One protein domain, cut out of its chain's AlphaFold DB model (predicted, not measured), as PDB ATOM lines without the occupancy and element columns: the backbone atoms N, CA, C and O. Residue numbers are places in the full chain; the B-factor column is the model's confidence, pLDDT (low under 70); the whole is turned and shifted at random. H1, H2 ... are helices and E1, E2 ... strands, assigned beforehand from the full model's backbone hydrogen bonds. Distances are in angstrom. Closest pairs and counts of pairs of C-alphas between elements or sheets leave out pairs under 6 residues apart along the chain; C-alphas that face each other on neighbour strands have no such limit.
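Overview. This is residues 4 to 73 of the 118 residues of the protein "Putative septum site-determining protein MinC" of Penaeus vannamei (UniProt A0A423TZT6). A small, strongly twisted sheet is made of two strand hairpins, E1 with E2 and E3 with E4, and the short helices H1 and H3 cover one face of its E1 and E2 half; H2 sits off the sheet, in the long excursion between E2 and E3. The printed part has 70 residues, with three named helices and four named strands in the order H1 E1 E2 H2 E3 E4 H3. The sheet's order is E1 E2 E4 E3, all antiparallel, and the class is mixed, helices and strands. The whole is compact and rounded, with a radius of gyration of the C-alphas of 11.2 A and spans of 31 by 24 by 21 A.

Along the chain. H1 is residues 4 to 10, 10.3 A long from C-alpha 4 at (133.355, 254.037, 200.883). E1, residues 20 to 24, is 13.0 A long, and E2, residues 28 to 33, 16.1 A, ending with C-alpha 33 at (130.533, 266.110, 195.262). H2 is residues 39 to 42, 5.5 A. E3, residues 54 to 58, is 12.1 A long, and E4, residues 63 to 66, 10.5 A. H3, residues 68 to 73, is 8.8 A long, ending with C-alpha 73 at (139.647, 250.761, 193.984).

Arrangement. In the hairpin of E1 and E2, N 22 and O 30 are 2.8 A apart, within hydrogen-bond range. E2 and E4, the inner strands, are antiparallel at 138 degrees, with N 31 and O 65 2.8 A apart. In the hairpin of E3 and E4, N 54 and O 66 are 2.8 A apart. From edge to edge the strands' lines turn by 97 degrees. H1 and H3 lie on the same face, two layers with helices on one face of a sheet, and are near each other. H1 has a height over the sheet of 9.0 A and lies over E1, slantwise at 55 degrees on the local plane; the closest C-alphas are those of Ala 5 and Cys 20, 5.4 A. H3, at a height of 7.7 A, lies over E2, slantwise at 49 degrees on the local plane; the closest C-alphas are those of Tyr 29 and Cys 70, 5.2 A. H2 is not on the sheet and is apart from H1 and H3. E2, H2 and E3 form a split strand-helix-strand unit, two strands running the same way with E4 between them, and its crossover is right-handed. Every O i to N i+4 pair of H3 is within hydrogen-bond range, as are 2 of 3 in H1; H2 is too short for such a pair.

Size, cuts and confidence. The C-alphas farthest apart, those of Pro 25 and Gln 41, are 31.4 A apart. The printed part has no cut. The link from H2 to E3, 11 residues, is long. The mean pLDDT of the printed part is 80.8; residues 41 to 47 and residue 49 are under 70.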
ATOM      1  N   VAL A   4     132.151 253.287 201.273       76.75
ATOM      2  CA  VAL A   4     133.355 254.037 200.883       76.75
ATOM      3  C   VAL A   4     133.086 255.541 200.833       76.75
ATOM      4  O   VAL A   4     133.903 256.314 201.304       76.75
ATOM      5  N   ALA A   5     131.925 255.962 200.325       77.44
ATOM      6  CA  ALA A   5     131.566 257.379 200.282       77.44
ATOM      7  C   ALA A   5     131.385 257.961 201.694       77.44
ATOM      8  O   ALA A   5     131.791 259.083 201.940       77.44
ATOM      9  N   GLU A   6     130.844 257.189 202.639       77.06
ATOM     10  CA  GLU A   6     130.738 257.624 204.042       77.06
ATOM     11  C   GLU A   6     132.119 257.877 204.666       77.06
ATOM     12  O   GLU A   6     132.317 258.898 205.310       77.06
ATOM     13  N   VAL A   7     133.091 256.997 204.406       78.69
ATOM     14  CA  VAL A   7     134.470 257.171 204.891       78.69
ATOM     15  C   VAL A   7     135.158 258.355 204.214       78.69
ATOM     16  O   VAL A   7     135.874 259.103 204.866       78.69
ATOM     17  N   GLU A   8     134.952 258.558 202.914       79.94
ATOM     18  CA  GLU A   8     135.537 259.696 202.196       79.94
ATOM     19  C   GLU A   8     134.925 261.033 202.637       79.94
ATOM     20  O   GLU A   8     135.623 262.041 202.644       79.94
ATOM     21  N   LEU A   9     133.654 261.048 203.055       79.00
ATOM     22  CA  LEU A   9     132.995 262.244 203.585       79.00
ATOM     23  C   LEU A   9     133.670 262.758 204.865       79.00
ATOM     24  O   LEU A   9     133.827 263.965 205.010       79.00
ATOM     25  N   ASP A  10     134.146 261.864 205.738       78.00
ATOM     26  CA  ASP A  10     134.872 262.236 206.964       78.00
ATOM     27  C   ASP A  10     136.229 262.915 206.683       78.00
ATOM     28  O   ASP A  10     136.769 263.614 207.542       78.00
ATOM     29  N   HIS A  11     136.794 262.701 205.490       76.31
ATOM     30  CA  HIS A  11     138.062 263.299 205.055       76.31
ATOM     31  C   HIS A  11     137.863 264.576 204.227       76.31
ATOM     32  O   HIS A  11     138.839 265.255 203.901       76.31
ATOM     33  N   LEU A  12     136.615 264.897 203.875       80.75
ATOM     34  CA  LEU A  12     136.266 266.099 203.135       80.75
ATOM     35  C   LEU A  12     136.024 267.288 204.081       80.75
ATOM     36  O   LEU A  12     135.778 267.109 205.277       80.75
ATOM     37  N   PRO A  13     136.107 268.522 203.558       75.69
ATOM     38  CA  PRO A  13     135.770 269.715 204.321       75.69
ATOM     39  C   PRO A  13     134.325 269.646 204.847       75.69
ATOM     40  O   PRO A  13     133.456 269.126 204.141       75.69
ATOM     41  N   PRO A  14     134.039 270.190 206.045       75.50
ATOM     42  CA  PRO A  14     132.706 270.148 206.655       75.50
ATOM     43  C   PRO A  14     131.623 270.847 205.821       75.50
ATOM     44  O   PRO A  14     130.438 270.616 206.042       75.50
ATOM     45  N   GLU A  15     132.016 271.687 204.865       77.44
ATOM     46  CA  GLU A  15     131.131 272.346 203.909       77.44
ATOM     47  C   GLU A  15     130.502 271.347 202.920       77.44
ATOM     48  O   GLU A  15     129.451 271.622 202.344       77.44
ATOM     49  N   VAL A  16     131.116 270.178 202.702       80.00
ATOM     50  CA  VAL A  16     130.599 269.151 201.795       80.00
ATOM     51  C   VAL A  16     129.631 268.233 202.541       80.00
ATOM     52  O   VAL A  16     130.032 267.318 203.250       80.00
ATOM     53  N   GLU A  17     128.328 268.433 202.338       77.75
ATOM     54  CA  GLU A  17     127.284 267.634 203.006       77.75
ATOM     55  C   GLU A  17     127.085 266.236 202.394       77.75
ATOM     56  O   GLU A  17     126.484 265.352 203.008       77.75
ATOM     57  N   SER A  18     127.540 266.023 201.157       81.56
ATOM     58  CA  SER A  18     127.399 264.736 200.480       81.56
ATOM     59  C   SER A  18     128.487 264.511 199.441       81.56
ATOM     60  O   SER A  18     128.872 265.424 198.715       81.56
ATOM     61  N   CYS A  19     128.937 263.265 199.333       86.25
ATOM     62  CA  CYS A  19     129.843 262.821 198.287       86.25
ATOM     63  C   CYS A  19     129.384 261.471 197.724       86.25
ATOM     64  O   CYS A  19     128.620 260.721 198.346       86.25
ATOM     65  N   CYS A  20     129.830 261.157 196.517       87.81
ATOM     66  CA  CYS A  20     129.590 259.879 195.875       87.81
ATOM     67  C   CYS A  20     130.842 259.402 195.139       87.81
ATOM     68  O   CYS A  20     131.658 260.193 194.679       87.81
ATOM     69  N   ILE A  21     130.988 258.083 195.030       88.94
ATOM     70  CA  ILE A  21     132.029 257.465 194.213       88.94
ATOM     71  C   ILE A  21     131.404 257.092 192.875       88.94
ATOM     72  O   ILE A  21     130.404 256.371 192.840       88.94
ATOM     73  N   ILE A  22     131.995 257.565 191.783       88.88
ATOM     74  CA  ILE A  22     131.574 257.249 190.420       88.88
ATOM     75  C   ILE A  22     132.696 256.535 189.675       88.88
ATOM     76  O   ILE A  22     133.865 256.767 189.954       88.88
ATOM     77  N   TYR A  23     132.351 255.680 188.716       87.69
ATOM     78  CA  TYR A  23     133.321 254.989 187.870       87.69
ATOM     79  C   TYR A  23     133.194 255.461 186.421       87.69
ATOM     80  O   TYR A  23     132.105 255.418 185.845       87.69
ATOM     81  N   LEU A  24     134.310 255.890 185.828       87.06
ATOM     82  CA  LEU A  24     134.416 256.240 184.413       87.06
ATOM     83  C   LEU A  24     135.397 255.287 183.712       87.06
ATOM     84  O   LEU A  24     136.570 255.284 184.070       87.06
ATOM     85  N   PRO A  25     134.988 254.552 182.660       77.31
ATOM     86  CA  PRO A  25     135.805 253.497 182.041       77.31
ATOM     87  C   PRO A  25     137.219 253.884 181.572       77.31
ATOM     88  O   PRO A  25     138.079 253.019 181.474       77.31
ATOM     89  N   HIS A  26     137.476 255.157 181.258       79.06
ATOM     90  CA  HIS A  26     138.799 255.633 180.819       79.06
ATOM     91  C   HIS A  26     139.572 256.410 181.890       79.06
ATOM     92  O   HIS A  26     140.721 256.777 181.663       79.06
ATOM     93  N   VAL A  27     138.941 256.697 183.030       86.69
ATOM     94  CA  VAL A  27     139.506 257.555 184.083       86.69
ATOM     95  C   VAL A  27     139.691 256.781 185.390       86.69
ATOM     96  O   VAL A  27     140.667 257.013 186.105       86.69
ATOM     97  N   GLY A  28     138.787 255.844 185.677       87.44
ATOM     98  CA  GLY A  28     138.732 255.070 186.909       87.44
ATOM     99  C   GLY A  28     137.630 255.538 187.858       87.44
ATOM    100  O   GLY A  28     136.690 256.242 187.466       87.44
ATOM    101  N   TYR A  29     137.749 255.130 189.114       90.25
ATOM    102  CA  TYR A  29     136.933 255.604 190.218       90.25
ATOM    103  C   TYR A  29     137.294 257.049 190.565       90.25
ATOM    104  O   TYR A  29     138.464 257.420 190.629       90.25
ATOM    105  N   LEU A  30     136.270 257.863 190.803       91.31
ATOM    106  CA  LEU A  30     136.370 259.272 191.156       91.31
ATOM    107  C   LEU A  30     135.448 259.577 192.330       91.31
ATOM    108  O   LEU A  30     134.330 259.067 192.402       91.31
ATOM    109  N   LEU A  31     135.906 260.465 193.201       90.81
ATOM    110  CA  LEU A  31     135.106 261.097 194.234       90.81
ATOM    111  C   LEU A  31     134.425 262.328 193.637       90.81
ATOM    112  O   LEU A  31     135.094 263.235 193.146       90.81
ATOM    113  N   ALA A  32     133.098 262.350 193.664       90.06
ATOM    114  CA  ALA A  32     132.280 263.436 193.156       90.06
ATOM    115  C   ALA A  32     131.435 264.046 194.277       90.06
ATOM    116  O   ALA A  32     130.833 263.336 195.081       90.06
ATOM    117  N   PHE A  33     131.377 265.372 194.322       87.88
ATOM    118  CA  PHE A  33     130.533 266.110 195.262       87.88
ATOM    119  C   PHE A  33     130.063 267.435 194.646       87.88
ATOM    120  O   PHE A  33     130.726 267.958 193.738       87.88
ATOM    121  N   PRO A  34     128.907 267.972 195.080       86.25
ATOM    122  CA  PRO A  34     128.392 269.224 194.546       86.25
ATOM    123  C   PRO A  34     129.306 270.397 194.940       86.25
ATOM    124  O   PRO A  34     129.814 270.425 196.063       86.25
ATOM    125  N   PRO A  35     129.525 271.378 194.045       82.00
ATOM    126  CA  PRO A  35     130.269 272.581 194.388       82.00
ATOM    127  C   PRO A  35     129.498 273.383 195.441       82.00
ATOM    128  O   PRO A  35     128.310 273.662 195.269       82.00
ATOM    129  N   THR A  36     130.174 273.782 196.515       79.12
ATOM    130  CA  THR A  36     129.597 274.642 197.553       79.12
ATOM    131  C   THR A  36     130.103 276.079 197.408       79.12
ATOM    132  O   THR A  36     131.240 276.303 196.986       79.12
ATOM    133  N   PRO A  37     129.272 277.088 197.731       72.06
ATOM    134  CA  PRO A  37     129.608 278.502 197.538       72.06
ATOM    135  C   PRO A  37     130.796 278.979 198.391       72.06
ATOM    136  O   PRO A  37     131.408 280.000 198.081       72.06
ATOM    137  N   GLU A  38     131.122 278.257 199.461       70.12
ATOM    138  CA  GLU A  38     132.289 278.500 200.316       70.12
ATOM    139  C   GLU A  38     133.578 277.983 199.664       70.12
ATOM    140  O   GLU A  38     134.571 278.706 199.613       70.12
ATOM    141  N   LEU A  39     133.538 276.786 199.067       70.31
ATOM    142  CA  LEU A  39     134.666 276.214 198.327       70.31
ATOM    143  C   LEU A  39     134.924 276.979 197.023       70.31
ATOM    144  O   LEU A  39     136.073 277.221 196.662       70.31
ATOM    145  N   ASP A  40     133.870 277.429 196.334       71.19
ATOM    146  CA  ASP A  40     133.987 278.194 195.082       71.19
ATOM    147  C   ASP A  40     134.774 279.505 195.230       71.19
ATOM    148  O   ASP A  40     135.354 279.981 194.253       71.19
ATOM    149  N   GLN A  41     134.883 280.054 196.442       63.59
ATOM    150  CA  GLN A  41     135.715 281.230 196.718       63.59
ATOM    151  C   GLN A  41     137.219 280.921 196.720       63.59
ATOM    152  O   GLN A  41     138.018 281.817 196.458       63.59
ATOM    153  N   SER A  42     137.612 279.669 196.979       65.56
ATOM    154  CA  SER A  42     139.004 279.207 196.928       65.56
ATOM    155  C   SER A  42     139.339 278.476 195.620       65.56
ATOM    156  O   SER A  42     140.352 277.776 195.544       65.56
ATOM    157  N   LEU A  43     138.473 278.578 194.605       65.88
ATOM    158  CA  LEU A  43     138.641 277.887 193.334       65.88
ATOM    159  C   LEU A  43     139.765 278.535 192.514       65.88
ATOM    160  O   LEU A  43     139.650 279.672 192.054       65.88
ATOM    161  N   ASN A  44     140.831 277.779 192.267       64.00
ATOM    162  CA  ASN A  44     141.876 278.155 191.322       64.00
ATOM    163  C   ASN A  44     141.633 277.489 189.958       64.00
ATOM    164  O   ASN A  44     140.800 276.594 189.816       64.00
ATOM    165  N   ALA A  45     142.423 277.858 188.942       60.94
ATOM    166  CA  ALA A  45     142.385 277.214 187.620       60.94
ATOM    167  C   ALA A  45     142.642 275.685 187.653       60.94
ATOM    168  O   ALA A  45     142.429 275.012 186.650       60.94
ATOM    169  N   HIS A  46     143.094 275.157 188.797       62.03
ATOM    170  CA  HIS A  46     143.420 273.751 189.043       62.03
ATOM    171  C   HIS A  46     142.465 273.088 190.061       62.03
ATOM    172  O   HIS A  46     142.777 272.015 190.560       62.03
ATOM    173  N   GLY A  47     141.325 273.713 190.385       67.88
ATOM    174  CA  GLY A  47     140.371 273.209 191.383       67.88
ATOM    175  C   GLY A  47     140.573 273.793 192.787       67.88
ATOM    176  O   GLY A  47     141.163 274.865 192.946       67.88
ATOM    177  N   TYR A  48     140.025 273.104 193.791       73.00
ATOM    178  CA  TYR A  48     140.187 273.407 195.216       73.00
ATOM    179  C   TYR A  48     141.483 272.772 195.724       73.00
ATOM    180  O   TYR A  48     141.793 271.634 195.372       73.00
ATOM    181  N   ASP A  49     142.225 273.493 196.565       68.38
ATOM    182  CA  ASP A  49     143.450 272.976 197.182       68.38
ATOM    183  C   ASP A  49     143.084 272.088 198.380       68.38
ATOM    184  O   ASP A  49     143.016 272.533 199.527       68.38
ATOM    185  N   LEU A  50     142.730 270.837 198.078       74.88
ATOM    186  CA  LEU A  50     142.344 269.830 199.058       74.88
ATOM    187  C   LEU A  50     143.513 268.852 199.266       74.88
ATOM    188  O   LEU A  50     143.941 268.192 198.316       74.88
ATOM    189  N   PRO A  51     144.052 268.728 200.491       75.06
ATOM    190  CA  PRO A  51     145.215 267.885 200.738       75.06
ATOM    191  C   PRO A  51     144.882 266.407 200.500       75.06
ATOM    192  O   PRO A  51     143.952 265.866 201.090       75.06
ATOM    193  N   GLY A  52     145.673 265.741 199.655       77.62
ATOM    194  CA  GLY A  52     145.498 264.315 199.343       77.62
ATOM    195  C   GLY A  52     144.420 264.008 198.299       77.62
ATOM    196  O   GLY A  52     144.139 262.834 198.060       77.62
ATOM    197  N   LEU A  53     143.847 265.036 197.667       84.38
ATOM    198  CA  LEU A  53     142.874 264.913 196.586       84.38
ATOM    199  C   LEU A  53     143.450 265.510 195.299       84.38
ATOM    200  O   LEU A  53     143.849 266.670 195.253       84.38
ATOM    201  N   GLU A  54     143.482 264.714 194.235       86.44
ATOM    202  CA  GLU A  54     143.911 265.154 192.909       86.44
ATOM    203  C   GLU A  54     142.698 265.646 192.117       86.44
ATOM    204  O   GLU A  54     141.749 264.896 191.884       86.44
ATOM    205  N   PHE A  55     142.702 266.918 191.715       87.25
ATOM    206  CA  PHE A  55     141.631 267.469 190.889       87.25
ATOM    207  C   PHE A  55     141.664 266.863 189.487       87.25
ATOM    208  O   PHE A  55     142.678 266.942 188.794       87.25
ATOM    209  N   MET A  56     140.528 266.324 189.043       88.62
ATOM    210  CA  MET A  56     140.402 265.741 187.708       88.62
ATOM    211  C   MET A  56     139.689 266.705 186.766       88.62
ATOM    212  O   MET A  56     140.264 267.177 185.787       88.62
ATOM    213  N   PHE A  57     138.419 266.995 187.046       86.69
ATOM    214  CA  PHE A  57     137.630 267.949 186.273       86.69
ATOM    215  C   PHE A  57     136.383 268.385 187.042       86.69
ATOM    216  O   PHE A  57     135.944 267.753 188.002       86.69
ATOM    217  N   ARG A  58     135.783 269.484 186.587       85.25
ATOM    218  CA  ARG A  58     134.514 269.998 187.097       85.25
ATOM    219  C   ARG A  58     133.462 269.951 186.001       85.25
ATOM    220  O   ARG A  58     133.731 270.281 184.849       85.25
ATOM    221  N   THR A  59     132.255 269.575 186.391       84.25
ATOM    222  CA  THR A  59     131.038 269.699 185.587       84.25
ATOM    223  C   THR A  59     130.152 270.805 186.159       84.25
ATOM    224  O   THR A  59     130.466 271.389 187.196       84.25
ATOM    225  N   SER A  60     129.044 271.105 185.482       81.38
ATOM    226  CA  SER A  60     128.058 272.088 185.947       81.38
ATOM    227  C   SER A  60     127.550 271.784 187.359       81.38
ATOM    228  O   SER A  60     127.389 272.704 188.155       81.38
ATOM    229  N   ASP A  61     127.377 270.496 187.667       84.31
ATOM    230  CA  ASP A  61     126.673 270.048 188.870       84.31
ATOM    231  C   ASP A  61     127.597 269.409 189.915       84.31
ATOM    232  O   ASP A  61     127.237 269.338 191.086       84.31
ATOM    233  N   MET A  62     128.778 268.926 189.510       86.94
ATOM    234  CA  MET A  62     129.674 268.136 190.364       86.94
ATOM    235  C   MET A  62     131.141 268.476 190.119       86.94
ATOM    236  O   MET A  62     131.556 268.726 188.981       86.94
ATOM    237  N   VAL A  63     131.946 268.395 191.173       88.44
ATOM    238  CA  VAL A  63     133.408 268.483 191.115       88.44
ATOM    239  C   VAL A  63     133.993 267.103 191.370       88.44
ATOM    240  O   VAL A  63     133.535 266.405 192.272       88.44
ATOM    241  N   LEU A  64     134.961 266.695 190.546       89.69
ATOM    242  CA  LEU A  64     135.502 265.344 190.551       89.69
ATOM    243  C   LEU A  64     136.984 265.337 190.903       89.69
ATOM    244  O   LEU A  64     137.794 266.021 190.270       89.69
ATOM    245  N   TYR A  65     137.320 264.496 191.872       89.44
ATOM    246  CA  TYR A  65     138.667 264.297 192.388       89.44
ATOM    247  C   TYR A  65     139.036 262.814 192.402       89.44
ATOM    248  O   TYR A  65     138.165 261.942 192.430       89.44
ATOM    249  N   LYS A  66     140.336 262.525 192.433       90.38
ATOM    250  CA  LYS A  66     140.861 261.229 192.861       90.38
ATOM    251  C   LYS A  66     141.404 261.324 194.275       90.38
ATOM    252  O   LYS A  66     142.247 262.167 194.564       90.38
ATOM    253  N   SER A  67     140.935 260.431 195.137       89.94
ATOM    254  CA  SER A  67     141.547 260.173 196.437       89.94
ATOM    255  C   SER A  67     142.425 258.923 196.388       89.94
ATOM    256  O   SER A  67     142.371 258.131 195.442       89.94
ATOM    257  N   GLN A  68     143.214 258.709 197.440       87.38
ATOM    258  CA  GLN A  68     144.000 257.485 197.609       87.38
ATOM    259  C   GLN A  68     143.118 256.226 197.533       87.38
ATOM    260  O   GLN A  68     143.475 255.255 196.866       87.38
ATOM    261  N   THR A  69     141.927 256.268 198.131       86.94
ATOM    262  CA  THR A  69     140.950 255.176 198.089       86.94
ATOM    263  C   THR A  69     140.460 254.904 196.665       86.94
ATOM    264  O   THR A  69     140.298 253.748 196.277       86.94
ATOM    265  N   CYS A  70     140.268 255.945 195.843       87.81
ATOM    266  CA  CYS A  70     139.943 255.772 194.424       87.81
ATOM    267  C   CYS A  70     141.048 255.022 193.666       87.81
ATOM    268  O   CYS A  70     140.739 254.146 192.862       87.81
ATOM    269  N   HIS A  71     142.324 255.303 193.949       87.88
ATOM    270  CA  HIS A  71     143.441 254.571 193.342       87.88
ATOM    271  C   HIS A  71     143.502 253.103 193.775       87.88
ATOM    272  O   HIS A  71     143.831 252.232 192.970       87.88
ATOM    273  N   GLU A  72     143.181 252.811 195.034       87.75
ATOM    274  CA  GLU A  72     143.098 251.435 195.528       87.75
ATOM    275  C   GLU A  72     141.942 250.675 194.870       87.75
ATOM    276  O   GLU A  72     142.119 249.536 194.436       87.75
ATOM    277  N   LEU A  73     140.786 251.324 194.708       87.00
ATOM    278  CA  LEU A  73     139.647 250.761 193.984       87.00
ATOM    279  C   LEU A  73     139.962 250.520 192.506       87.00
ATOM    280  O   LEU A  73     139.579 249.481 191.974       87.00
TER     281      LEU A  73